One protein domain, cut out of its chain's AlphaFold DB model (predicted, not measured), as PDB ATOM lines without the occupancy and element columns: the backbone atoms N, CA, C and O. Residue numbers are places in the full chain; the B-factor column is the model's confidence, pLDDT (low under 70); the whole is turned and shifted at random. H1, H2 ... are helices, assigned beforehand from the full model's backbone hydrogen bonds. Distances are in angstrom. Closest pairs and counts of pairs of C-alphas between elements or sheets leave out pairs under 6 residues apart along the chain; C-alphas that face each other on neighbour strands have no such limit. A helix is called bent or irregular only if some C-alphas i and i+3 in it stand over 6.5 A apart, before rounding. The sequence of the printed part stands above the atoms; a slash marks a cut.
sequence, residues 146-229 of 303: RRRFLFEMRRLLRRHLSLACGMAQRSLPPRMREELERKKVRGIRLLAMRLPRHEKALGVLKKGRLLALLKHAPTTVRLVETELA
ATOM      1  N   ARG A 146     162.478  75.872 110.693       87.12
ATOM      2  CA  ARG A 146     161.911  74.798 111.549       87.12
ATOM      3  C   ARG A 146     162.134  74.998 113.057       87.12
ATOM      4  O   ARG A 146     161.213  74.815 113.852       87.12
ATOM      5  N   ARG A 147     163.356  75.371 113.465       83.00
ATOM      6  CA  ARG A 147     163.702  75.591 114.883       83.00
ATOM      7  C   ARG A 147     162.992  76.817 115.467       83.00
ATOM      8  O   ARG A 147     162.444  76.720 116.565       83.00
ATOM      9  N   ARG A 148     162.975  77.936 114.732       89.81
ATOM     10  CA  ARG A 148     162.290  79.176 115.138       89.81
ATOM     11  C   ARG A 148     160.770  78.994 115.137       89.81
ATOM     12  O   ARG A 148     160.123  79.403 116.092       89.81
ATOM     13  N   PHE A 149     160.224  78.270 114.161       91.44
ATOM     14  CA  PHE A 149     158.802  77.931 114.094       91.44
ATOM     15  C   PHE A 149     158.310  77.218 115.360       91.44
ATOM     16  O   PHE A 149     157.354  77.661 115.989       91.44
ATOM     17  N   LEU A 150     158.975  76.135 115.788       87.69
ATOM     18  CA  LEU A 150     158.558  75.392 116.987       87.69
ATOM     19  C   LEU A 150     158.633  76.239 118.262       87.69
ATOM     20  O   LEU A 150     157.838  76.041 119.186       87.69
ATOM     21  N   PHE A 151     159.608  77.145 118.334       88.56
ATOM     22  CA  PHE A 151     159.743  78.071 119.448       88.56
ATOM     23  C   PHE A 151     158.582  79.072 119.476       88.56
ATOM     24  O   PHE A 151     157.879  79.149 120.487       88.56
ATOM     25  N   GLU A 152     158.333  79.759 118.361       89.44
ATOM     26  CA  GLU A 152     157.266  80.756 118.255       89.44
ATOM     27  C   GLU A 152     155.878  80.132 118.409       89.44
ATOM     28  O   GLU A 152     155.070  80.633 119.186       89.44
ATOM     29  N   MET A 153     155.621  78.962 117.820       88.31
ATOM     30  CA  MET A 153     154.362  78.236 118.022       88.31
ATOM     31  C   MET A 153     154.098  77.927 119.495       88.31
ATOM     32  O   MET A 153     153.001  78.156 120.001       88.31
ATOM     33  N   ARG A 154     155.103  77.445 120.237       86.88
ATOM     34  CA  ARG A 154     154.949  77.183 121.679       86.88
ATOM     35  C   ARG A 154     154.712  78.464 122.472       86.88
ATOM     36  O   ARG A 154     153.960  78.437 123.447       86.88
ATOM     37  N   ARG A 155     155.376  79.559 122.099       89.94
ATOM     38  CA  ARG A 155     155.206  80.872 122.731       89.94
ATOM     39  C   ARG A 155     153.795  81.408 122.493       89.94
ATOM     40  O   ARG A 155     153.144  81.807 123.456       89.94
ATOM     41  N   LEU A 156     153.307  81.344 121.257       88.88
ATOM     42  CA  LEU A 156     151.960  81.762 120.872       88.88
ATOM     43  C   LEU A 156     150.890  80.932 121.572       88.88
ATOM     44  O   LEU A 156     150.034  81.508 122.229       88.88
ATOM     45  N   LEU A 157     150.990  79.600 121.553       87.44
ATOM     46  CA  LEU A 157     150.022  78.736 122.236       87.44
ATOM     47  C   LEU A 157     149.943  79.014 123.744       87.44
ATOM     48  O   LEU A 157     148.866  78.959 124.329       87.44
ATOM     49  N   ARG A 158     151.065  79.357 124.395       87.88
ATOM     50  CA  ARG A 158     151.055  79.776 125.807       87.88
ATOM     51  C   ARG A 158     150.365  81.118 126.013       87.88
ATOM     52  O   ARG A 158     149.603  81.253 126.965       87.88
ATOM     53  N   ARG A 159     150.636  82.094 125.142       89.81
ATOM     54  CA  ARG A 159     149.972  83.404 125.173       89.81
ATOM     55  C   ARG A 159     148.469  83.250 124.968       89.81
ATOM     56  O   ARG A 159     147.704  83.758 125.776       89.81
ATOM     57  N   HIS A 160     148.064  82.487 123.959       90.44
ATOM     58  CA  HIS A 160     146.665  82.197 123.661       90.44
ATOM     59  C   HIS A 160     145.983  81.458 124.812       90.44
ATOM     60  O   HIS A 160     144.885  81.837 125.190       90.44
ATOM     61  N   LEU A 161     146.645  80.478 125.439       89.62
ATOM     62  CA  LEU A 161     146.107  79.812 126.627       89.62
ATOM     63  C   LEU A 161     145.853  80.806 127.766       89.62
ATOM     64  O   LEU A 161     144.776  80.783 128.358       89.62
ATOM     65  N   SER A 162     146.822  81.676 128.066       88.44
ATOM     66  CA  SER A 162     146.672  82.697 129.110       88.44
ATOM     67  C   SER A 162     145.534  83.665 128.789       88.44
ATOM     68  O   SER A 162     144.717  83.963 129.657       88.44
ATOM     69  N   LEU A 163     145.466  84.118 127.534       90.06
ATOM     70  CA  LEU A 163     144.430  85.014 127.031       90.06
ATOM     71  C   LEU A 163     143.043  84.370 127.148       90.06
ATOM     72  O   LEU A 163     142.150  84.960 127.744       90.06
ATOM     73  N   ALA A 164     142.880  83.149 126.635       89.94
ATOM     74  CA  ALA A 164     141.623  82.411 126.657       89.94
ATOM     75  C   ALA A 164     141.151  82.148 128.090       89.94
ATOM     76  O   ALA A 164     139.992  82.397 128.402       89.94
ATOM     77  N   CYS A 165     142.047  81.724 128.989       88.75
ATOM     78  CA  CYS A 165     141.701  81.547 130.402       88.75
ATOM     79  C   CYS A 165     141.227  82.862 131.036       88.75
ATOM     80  O   CYS A 165     140.199  82.876 131.708       88.75
ATOM     81  N   GLY A 166     141.947  83.965 130.797       87.56
ATOM     82  CA  GLY A 166     141.591  85.274 131.342       87.56
ATOM     83  C   GLY A 166     140.273  85.815 130.783       87.56
ATOM     84  O   GLY A 166     139.437  86.302 131.539       87.56
ATOM     85  N   MET A 167     140.040  85.685 129.474       86.56
ATOM     86  CA  MET A 167     138.778  86.079 128.836       86.56
ATOM     87  C   MET A 167     137.605  85.241 129.342       86.56
ATOM     88  O   MET A 167     136.555  85.795 129.667       86.56
ATOM     89  N   ALA A 168     137.795  83.928 129.470       86.50
ATOM     90  CA  ALA A 168     136.769  83.032 129.981       86.50
ATOM     91  C   ALA A 168     136.385  83.375 131.427       86.50
ATOM     92  O   ALA A 168     135.203  83.370 131.756       86.50
ATOM     93  N   GLN A 169     137.352  83.727 132.280       84.44
ATOM     94  CA  GLN A 169     137.075  84.200 133.640       84.44
ATOM     95  C   GLN A 169     136.337  85.548 133.634       84.44
ATOM     96  O   GLN A 169     135.326  85.703 134.314       84.44
ATOM     97  N   ARG A 170     136.776  86.510 132.811       82.25
ATOM     98  CA  ARG A 170     136.144  87.840 132.692       82.25
ATOM     99  C   ARG A 170     134.737  87.819 132.089       82.25
ATOM    100  O   ARG A 170     133.995  88.791 132.237       82.25
ATOM    101  N   SER A 171     134.342  86.751 131.406       77.69
ATOM    102  CA  SER A 171     132.971  86.627 130.907       77.69
ATOM    103  C   SER A 171     131.997  86.086 131.957       77.69
ATOM    104  O   SER A 171     130.798  86.115 131.715       77.69
ATOM    105  N   LEU A 172     132.481  85.589 133.100       78.50
ATOM    106  CA  LEU A 172     131.617  85.082 134.168       78.50
ATOM    107  C   LEU A 172     131.052  86.219 135.038       78.50
ATOM    108  O   LEU A 172     131.718  87.258 135.179       78.50
ATOM    109  N   PRO A 173     129.868  86.024 135.651       76.69
ATOM    110  CA  PRO A 173     129.349  86.889 136.710       76.69
ATOM    111  C   PRO A 173     130.296  86.959 137.924       76.69
ATOM    112  O   PRO A 173     130.965  85.961 138.201       76.69
ATOM    113  N   PRO A 174     130.333  88.077 138.679       77.38
ATOM    114  CA  PRO A 174     131.224  88.249 139.835       77.38
ATOM    115  C   PRO A 174     131.134  87.115 140.869       77.38
ATOM    116  O   PRO A 174     132.147  86.485 141.155       77.38
ATOM    117  N   ARG A 175     129.916  86.745 141.296       79.00
ATOM    118  CA  ARG A 175     129.678  85.651 142.263       79.00
ATOM    119  C   ARG A 175     130.292  84.315 141.820       79.00
ATOM    120  O   ARG A 175     130.937  83.621 142.598       79.00
ATOM    121  N   MET A 176     130.171  83.981 140.534       77.69
ATOM    122  CA  MET A 176     130.771  82.763 139.977       77.69
ATOM    123  C   MET A 176     132.301  82.838 139.890       77.69
ATOM    124  O   MET A 176     132.963  81.804 139.975       77.69
ATOM    125  N   ARG A 177     132.890  84.028 139.711       80.31
ATOM    126  CA  ARG A 177     134.355  84.179 139.735       80.31
ATOM    127  C   ARG A 177     134.902  83.906 141.127       80.31
ATOM    128  O   ARG A 177     135.839  83.122 141.241       80.31
ATOM    129  N   GLU A 178     134.277  84.479 142.150       80.69
ATOM    130  CA  GLU A 178     134.650  84.264 143.552       80.69
ATOM    131  C   GLU A 178     134.565  82.783 143.931       80.69
ATOM    132  O   GLU A 178     135.495  82.230 144.517       80.69
ATOM    133  N   GLU A 179     133.501  82.088 143.522       82.31
ATOM    134  CA  GLU A 179     133.392  80.644 143.736       82.31
ATOM    135  C   GLU A 179     134.507  79.844 143.052       82.31
ATOM    136  O   GLU A 179     135.040  78.896 143.636       82.31
ATOM    137  N   LEU A 180     134.870  80.192 141.814       80.62
ATOM    138  CA  LEU A 180     135.947  79.508 141.095       80.62
ATOM    139  C   LEU A 180     137.317  79.766 141.728       80.62
ATOM    140  O   LEU A 180     138.161  78.862 141.722       80.62
ATOM    141  N   GLU A 181     137.534  80.961 142.274       80.06
ATOM    142  CA  GLU A 181     138.734  81.309 143.034       80.06
ATOM    143  C   GLU A 181     138.803  80.521 144.345       80.06
ATOM    144  O   GLU A 181     139.817  79.861 144.598       80.06
ATOM    145  N   ARG A 182     137.700  80.461 145.106       82.25
ATOM    146  CA  ARG A 182     137.573  79.634 146.323       82.25
ATOM    147  C   ARG A 182     137.835  78.153 146.030       82.25
ATOM    148  O   ARG A 182     138.643  77.515 146.703       82.25
ATOM    149  N   LYS A 183     137.236  77.617 144.959       82.81
ATOM    150  CA  LYS A 183     137.413  76.224 144.496       82.81
ATOM    151  C   LYS A 183     138.753  75.982 143.778       82.81
ATOM    152  O   LYS A 183     139.026  74.858 143.353       82.81
ATOM    153  N   LYS A 184     139.600  77.010 143.613       80.25
ATOM    154  CA  LYS A 184     140.906  76.961 142.921       80.25
ATOM    155  C   LYS A 184     140.830  76.274 141.549       80.25
ATOM    156  O   LYS A 184     141.720  75.505 141.158       80.25
ATOM    157  N   VAL A 185     139.760  76.539 140.797       78.94
ATOM    158  CA  VAL A 185     139.538  75.919 139.487       78.94
ATOM    159  C   VAL A 185     140.542  76.471 138.479       78.94
ATOM    160  O   VAL A 185     140.652  77.671 138.245       78.94
ATOM    161  N   ARG A 186     141.288  75.574 137.829       82.31
ATOM    162  CA  ARG A 186     142.248  75.968 136.788       82.31
ATOM    163  C   ARG A 186     141.509  76.479 135.554       82.31
ATOM    164  O   ARG A 186     140.604  75.804 135.076       82.31
ATOM    165  N   GLY A 187     141.988  77.572 134.954       84.81
ATOM    166  CA  GLY A 187     141.388  78.152 133.742       84.81
ATOM    167  C   GLY A 187     141.195  77.149 132.596       84.81
ATOM    168  O   GLY A 187     140.162  77.149 131.946       84.81
ATOM    169  N   ILE A 188     142.111  76.192 132.419       86.19
ATOM    170  CA  ILE A 188     141.952  75.141 131.398       86.19
ATOM    171  C   ILE A 188     140.744  74.219 131.644       86.19
ATOM    172  O   ILE A 188     140.162  73.711 130.692       86.19
ATOM    173  N   ARG A 189     140.354  74.010 132.910       88.12
ATOM    174  CA  ARG A 189     139.162  73.232 133.278       88.12
ATOM    175  C   ARG A 189     137.893  74.028 132.980       88.12
ATOM    176  O   ARG A 189     136.934  73.444 132.499       88.12
ATOM    177  N   LEU A 190     137.923  75.347 133.181       89.38
ATOM    178  CA  LEU A 190     136.843  76.242 132.758       89.38
ATOM    179  C   LEU A 190     136.624  76.180 131.240       89.38
ATOM    180  O   LEU A 190     135.492  76.005 130.803       89.38
ATOM    181  N   LEU A 191     137.699  76.239 130.444       92.12
ATOM    182  CA  LEU A 191     137.601  76.077 128.986       92.12
ATOM    183  C   LEU A 191     136.993  74.719 128.603       92.12
ATOM    184  O   LEU A 191     136.171  74.646 127.697       92.12
ATOM    185  N   ALA A 192     137.367  73.646 129.308       91.88
ATOM    186  CA  ALA A 192     136.837  72.308 129.048       91.88
ATOM    187  C   ALA A 192     135.330  72.196 129.301       91.88
ATOM    188  O   ALA A 192     134.637  71.584 128.496       91.88
ATOM    189  N   MET A 193     134.820  72.828 130.360       89.88
ATOM    190  CA  MET A 193     133.380  72.845 130.650       89.88
ATOM    191  C   MET A 193     132.581  73.618 129.592       89.88
ATOM    192  O   MET A 193     131.447  73.266 129.296       89.88
ATOM    193  N   ARG A 194     133.178  74.653 128.989       89.75
ATOM    194  CA  ARG A 194     132.510  75.504 127.988       89.75
ATOM    195  C   ARG A 194     132.591  74.966 126.563       89.75
ATOM    196  O   ARG A 194     131.778  75.349 125.723       89.75
ATOM    197  N   LEU A 195     133.551  74.080 126.292       92.38
ATOM    198  CA  LEU A 195     133.824  73.565 124.951       92.38
ATOM    199  C   LEU A 195     132.573  73.019 124.239       92.38
ATOM    200  O   LEU A 195     132.333  73.471 123.120       92.38
ATOM    201  N   PRO A 196     131.757  72.120 124.830       92.00
ATOM    202  CA  PRO A 196     130.632  71.515 124.111       92.00
ATOM    203  C   PRO A 196     129.627  72.561 123.625       92.00
ATOM    204  O   PRO A 196     129.152  72.520 122.490       92.00
ATOM    205  N   ARG A 197     129.357  73.561 124.467       90.19
ATOM    206  CA  ARG A 197     128.448  74.654 124.138       90.19
ATOM    207  C   ARG A 197     129.003  75.557 123.044       90.19
ATOM    208  O   ARG A 197     128.262  75.918 122.132       90.19
ATOM    209  N   HIS A 198     130.279  75.931 123.121       92.38
ATOM    210  CA  HIS A 198     130.896  76.775 122.096       92.38
ATOM    211  C   HIS A 198     130.974  76.044 120.751       92.38
ATOM    212  O   HIS A 198     130.757  76.655 119.710       92.38
ATOM    213  N   GLU A 199     131.195  74.730 120.752       92.50
ATOM    214  CA  GLU A 199     131.141  73.935 119.525       92.50
ATOM    215  C   GLU A 199     129.737  73.862 118.930       92.50
ATOM    216  O   GLU A 199     129.589  74.035 117.721       92.50
ATOM    217  N   LYS A 200     128.706  73.690 119.766       92.56
ATOM    218  CA  LYS A 200     127.309  73.758 119.317       92.56
ATOM    219  C   LYS A 200     126.995  75.122 118.696       92.56
ATOM    220  O   LYS A 200     126.430  75.179 117.610       92.56
ATOM    221  N   ALA A 201     127.428  76.212 119.332       90.75
ATOM    222  CA  ALA A 201     127.241  77.570 118.820       90.75
ATOM    223  C   ALA A 201     127.946  77.797 117.470       90.75
ATOM    224  O   ALA A 201     127.360  78.359 116.549       90.75
ATOM    225  N   LEU A 202     129.182  77.315 117.313       91.19
ATOM    226  CA  LEU A 202     129.886  77.361 116.027       91.19
ATOM    227  C   LEU A 202     129.166  76.552 114.935       91.19
ATOM    228  O   LEU A 202     129.231  76.932 113.766       91.19
ATOM    229  N   GLY A 203     128.495  75.458 115.306       90.25
ATOM    230  CA  GLY A 203     127.701  74.639 114.391       90.25
ATOM    231  C   GLY A 203     126.491  75.401 113.867       90.25
ATOM    232  O   GLY A 203     126.315  75.496 112.656       90.25
ATOM    233  N   VAL A 204     125.732  76.021 114.775       90.06
ATOM    234  CA  VAL A 204     124.575  76.872 114.445       90.06
ATOM    235  C   VAL A 204     124.977  78.024 113.522       90.06
ATOM    236  O   VAL A 204     124.330  78.255 112.511       90.06
ATOM    237  N   LEU A 205     126.104  78.685 113.796       87.75
ATOM    238  CA  LEU A 205     126.611  79.807 112.990       87.75
ATOM    239  C   LEU A 205     127.328  79.375 111.698       87.75
ATOM    240  O   LEU A 205     128.148  80.126 111.155       87.75
ATOM    241  N   LYS A 206     127.089  78.139 111.243       88.88
ATOM    242  CA  LYS A 206     127.617  77.560 109.998       88.88
ATOM    243  C   LYS A 206     129.147  77.645 109.887       88.88
ATOM    244  O   LYS A 206     129.715  77.685 108.797       88.88
ATOM    245  N   LYS A 207     129.877  77.613 111.012       88.69
ATOM    246  CA  LYS A 207     131.356  77.610 111.047       88.69
ATOM    247  C   LYS A 207     131.932  76.191 110.928       88.69
ATOM    248  O   LYS A 207     132.918  75.854 111.588       88.69
ATOM    249  N   GLY A 208     131.349  75.364 110.057       86.50
ATOM    250  CA  GLY A 208     131.676  73.940 109.907       86.50
ATOM    251  C   GLY A 208     133.151  73.677 109.593       86.50
ATOM    252  O   GLY A 208     133.784  72.844 110.240       86.50
ATOM    253  N   ARG A 209     133.750  74.463 108.687       86.69
ATOM    254  CA  ARG A 209     135.180  74.349 108.346       86.69
ATOM    255  C   ARG A 209     136.093  74.578 109.552       86.69
ATOM    256  O   ARG A 209     137.062  73.848 109.741       86.69
ATOM    257  N   LEU A 210     135.787  75.580 110.380       87.56
ATOM    258  CA  LEU A 210     136.555  75.869 111.592       87.56
ATOM    259  C   LEU A 210     136.393  74.744 112.622       87.56
ATOM    260  O   LEU A 210     137.381  74.303 113.202       87.56
ATOM    261  N   LEU A 211     135.171  74.242 112.808       89.69
ATOM    262  CA  LEU A 211     134.900  73.114 113.697       89.69
ATOM    263  C   LEU A 211     135.645  71.845 113.290       89.69
ATOM    264  O   LEU A 211     136.243  71.198 114.148       89.69
ATOM    265  N   ALA A 212     135.655  71.505 112.000       88.62
ATOM    266  CA  ALA A 212     136.400  70.359 111.490       88.62
ATOM    267  C   ALA A 212     137.899  70.485 111.813       88.62
ATOM    268  O   ALA A 212     138.493  69.576 112.393       88.62
ATOM    269  N   LEU A 213     138.494  71.657 111.551       86.62
ATOM    270  CA  LEU A 213     139.897  71.929 111.884       86.62
ATOM    271  C   LEU A 213     140.180  71.802 113.390       86.62
ATOM    272  O   LEU A 213     141.206  71.245 113.784       86.62
ATOM    273  N   LEU A 214     139.276  72.294 114.238       88.56
ATOM    274  CA  LEU A 214     139.415  72.228 115.695       88.56
ATOM    275  C   LEU A 214     139.269  70.799 116.232       88.56
ATOM    276  O   LEU A 214     139.991  70.433 117.161       88.56
ATOM    277  N   LYS A 215     138.403  69.968 115.641       88.56
ATOM    278  CA  LYS A 215     138.233  68.556 116.032       88.56
ATOM    279  C   LYS A 215     139.492  67.722 115.785       88.56
ATOM    280  O   LYS A 215     139.790  66.845 116.591       88.56
ATOM    281  N   HIS A 216     140.260  68.034 114.741       86.19
ATOM    282  CA  HIS A 216     141.548  67.388 114.457       86.19
ATOM    283  C   HIS A 216     142.732  67.985 115.239       86.19
ATOM    284  O   HIS A 216     143.839  67.440 115.207       86.19
ATOM    285  N   ALA A 217     142.535  69.099 115.949       85.00
ATOM    286  CA  ALA A 217     143.588  69.727 116.731       85.00
ATOM    287  C   ALA A 217     143.836  68.991 118.065       85.00
ATOM    288  O   ALA A 217     142.919  68.409 118.650       85.00
ATOM    289  N   PRO A 218     145.059  69.070 118.632       85.94
ATOM    290  CA  PRO A 218     145.317  68.591 119.986       85.94
ATOM    291  C   PRO A 218     144.356  69.225 120.995       85.94
ATOM    292  O   PRO A 218     144.097  70.426 120.922       85.94
ATOM    293  N   THR A 219     143.912  68.460 121.997       87.81
ATOM    294  CA  THR A 219     142.855  68.863 122.944       87.81
ATOM    295  C   THR A 219     143.061  70.257 123.532       87.81
ATOM    296  O   THR A 219     142.143  71.064 123.550       87.81
ATOM    297  N   THR A 220     144.274  70.592 123.980       86.06
ATOM    298  CA  THR A 220     144.550  71.921 124.549       86.06
ATOM    299  C   THR A 220     144.405  73.045 123.526       86.06
ATOM    300  O   THR A 220     143.958  74.126 123.886       86.06
ATOM    301  N   VAL A 221     144.777  72.804 122.269       86.38
ATOM    302  CA  VAL A 221     144.636  73.797 121.197       86.38
ATOM    303  C   VAL A 221     143.173  73.946 120.818       86.38
ATOM    304  O   VAL A 221     142.705  75.073 120.741       86.38
ATOM    305  N   ARG A 222     142.439  72.834 120.691       91.56
ATOM    306  CA  ARG A 222     140.983  72.831 120.500       91.56
ATOM    307  C   ARG A 222     140.287  73.676 121.572       91.56
ATOM    308  O   ARG A 222     139.583  74.612 121.232       91.56
ATOM    309  N   LEU A 223     140.573  73.436 122.853       92.75
ATOM    310  CA  LEU A 223     140.014  74.221 123.964       92.75
ATOM    311  C   LEU A 223     140.271  75.727 123.831       92.75
ATOM    312  O   LEU A 223     139.366  76.535 124.013       92.75
ATOM    313  N   VAL A 224     141.517  76.099 123.544       90.88
ATOM    314  CA  VAL A 224     141.943  77.500 123.504       90.88
ATOM    315  C   VAL A 224     141.400  78.211 122.271       90.88
ATOM    316  O   VAL A 224     140.827  79.288 122.393       90.88
ATOM    317  N   GLU A 225     141.559  77.627 121.089       90.38
ATOM    318  CA  GLU A 225     141.154  78.272 119.842       90.38
ATOM    319  C   GLU A 225     139.632  78.282 119.667       90.38
ATOM    320  O   GLU A 225     139.115  79.262 119.133       90.38
ATOM    321  N   THR A 226     138.895  77.290 120.186       92.38
ATOM    322  CA  THR A 226     137.425  77.361 120.246       92.38
ATOM    323  C   THR A 226     136.971  78.541 121.104       92.38
ATOM    324  O   THR A 226     136.108  79.306 120.678       92.38
ATOM    325  N   GLU A 227     137.574  78.741 122.282       92.94
ATOM    326  CA  GLU A 227     137.263  79.894 123.137       92.94
ATOM    327  C   GLU A 227     137.567  81.211 122.418       92.94
ATOM    328  O   GLU A 227     136.719  82.095 122.352       92.94
ATOM    329  N   LEU A 228     138.757  81.350 121.830       90.69
ATOM    330  CA  LEU A 228     139.143  82.581 121.140       90.69
ATOM    331  C   LEU A 228     138.278  82.863 119.909       90.69
ATOM    332  O   LEU A 228     137.967  84.025 119.643       90.69
ATOM    333  N   ALA A 229     137.889  81.832 119.160       89.81
ATOM    334  CA  ALA A 229     136.959  81.966 118.048       89.81
ATOM    335  C   ALA A 229     135.593  82.458 118.534       89.81
ATOM    336  O   ALA A 229     135.070  83.430 117.990       89.81
TER     337      ALA A 229
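What this domain is: This is residues 146 to 229 of the 303 residues of an uncharacterized protein of Planctomycetes bacterium (UniProt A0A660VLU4). The long helix H1 runs past a small cluster of H3, H4 and H5: H3 stands across the later part of H1, H4 folds back along H3, and H5 fills the corner between H1 and H3. Residues 146 to 156 of H1 stick out as an arm, and the short H2 sits off at the opposite end. The 84 printed residues hold five named helices, H1 to H5 in chain order, and no named strand; the class is all helix. The whole is only just compact, close to loose, with a radius of gyration of the C-alphas of 14.2 A, and flat, spanning 44 by 34 by 16 A.

How they stand to each other: H1, residues 146 to 170, touches H3, residues 187 to 204, about perpendicular at 88 degrees, with its residues 161 to 169 alone; the closest C-alphas, of Cys 165 and Gly 187, are 4.8 A apart. With residues 157 to 168 alone, H1 touches H5, residues 219 to 229, at a steep tilt of 62 degrees, the closest C-alphas being those of Leu 161 and Val 224, 5.7 A. H5 touches H3 at a steep tilt of 60 degrees, closest at the C-alphas of Leu 223 and Leu 191, 5.9 A. H4, residues 208 to 215, forms a hairpin with H3, touching its residues 199 to 203 alone, at a shallow tilt of 27 degrees, opposite ways; the closest C-alphas, of Leu 202 and Leu 211, are 7.0 A apart. H4 and H5 form another hairpin at 33 degrees, a shallow tilt only just short of steep, with the C-alphas of Leu 214 and Arg 222 closest at 5.1 A. H2, residues 174 to 182, is close to H1 but not clearly touching, at 6.7 A between the C-alphas of Arg 177 and Gln 169, and is apart from H3, H4 and H5. In H1, H2, H4 and H5 every O i to N i+4 pair is within hydrogen-bond range; in H3, 12 of 14 are.

Where its parts are: H1 is 35.8 A long, from C-alpha 146 at (161.911, 74.798, 111.549). H3, 25.6 A, is irregular, with C-alphas 193 and 196 7.2 A apart, and has a kink of 47 degrees near residue 194. H2, H4 and H5 measure 12.5 A, 10.5 A and 15.2 A; H5 ends at C-alpha 229 at (136.959, 81.966, 118.048).

The domain as a whole: The C-alphas farthest apart, of Arg 146 and Arg 175, are 45.8 A apart. The printed part has no cut, its four links are tight, and no printed residue has a pLDDT under 70.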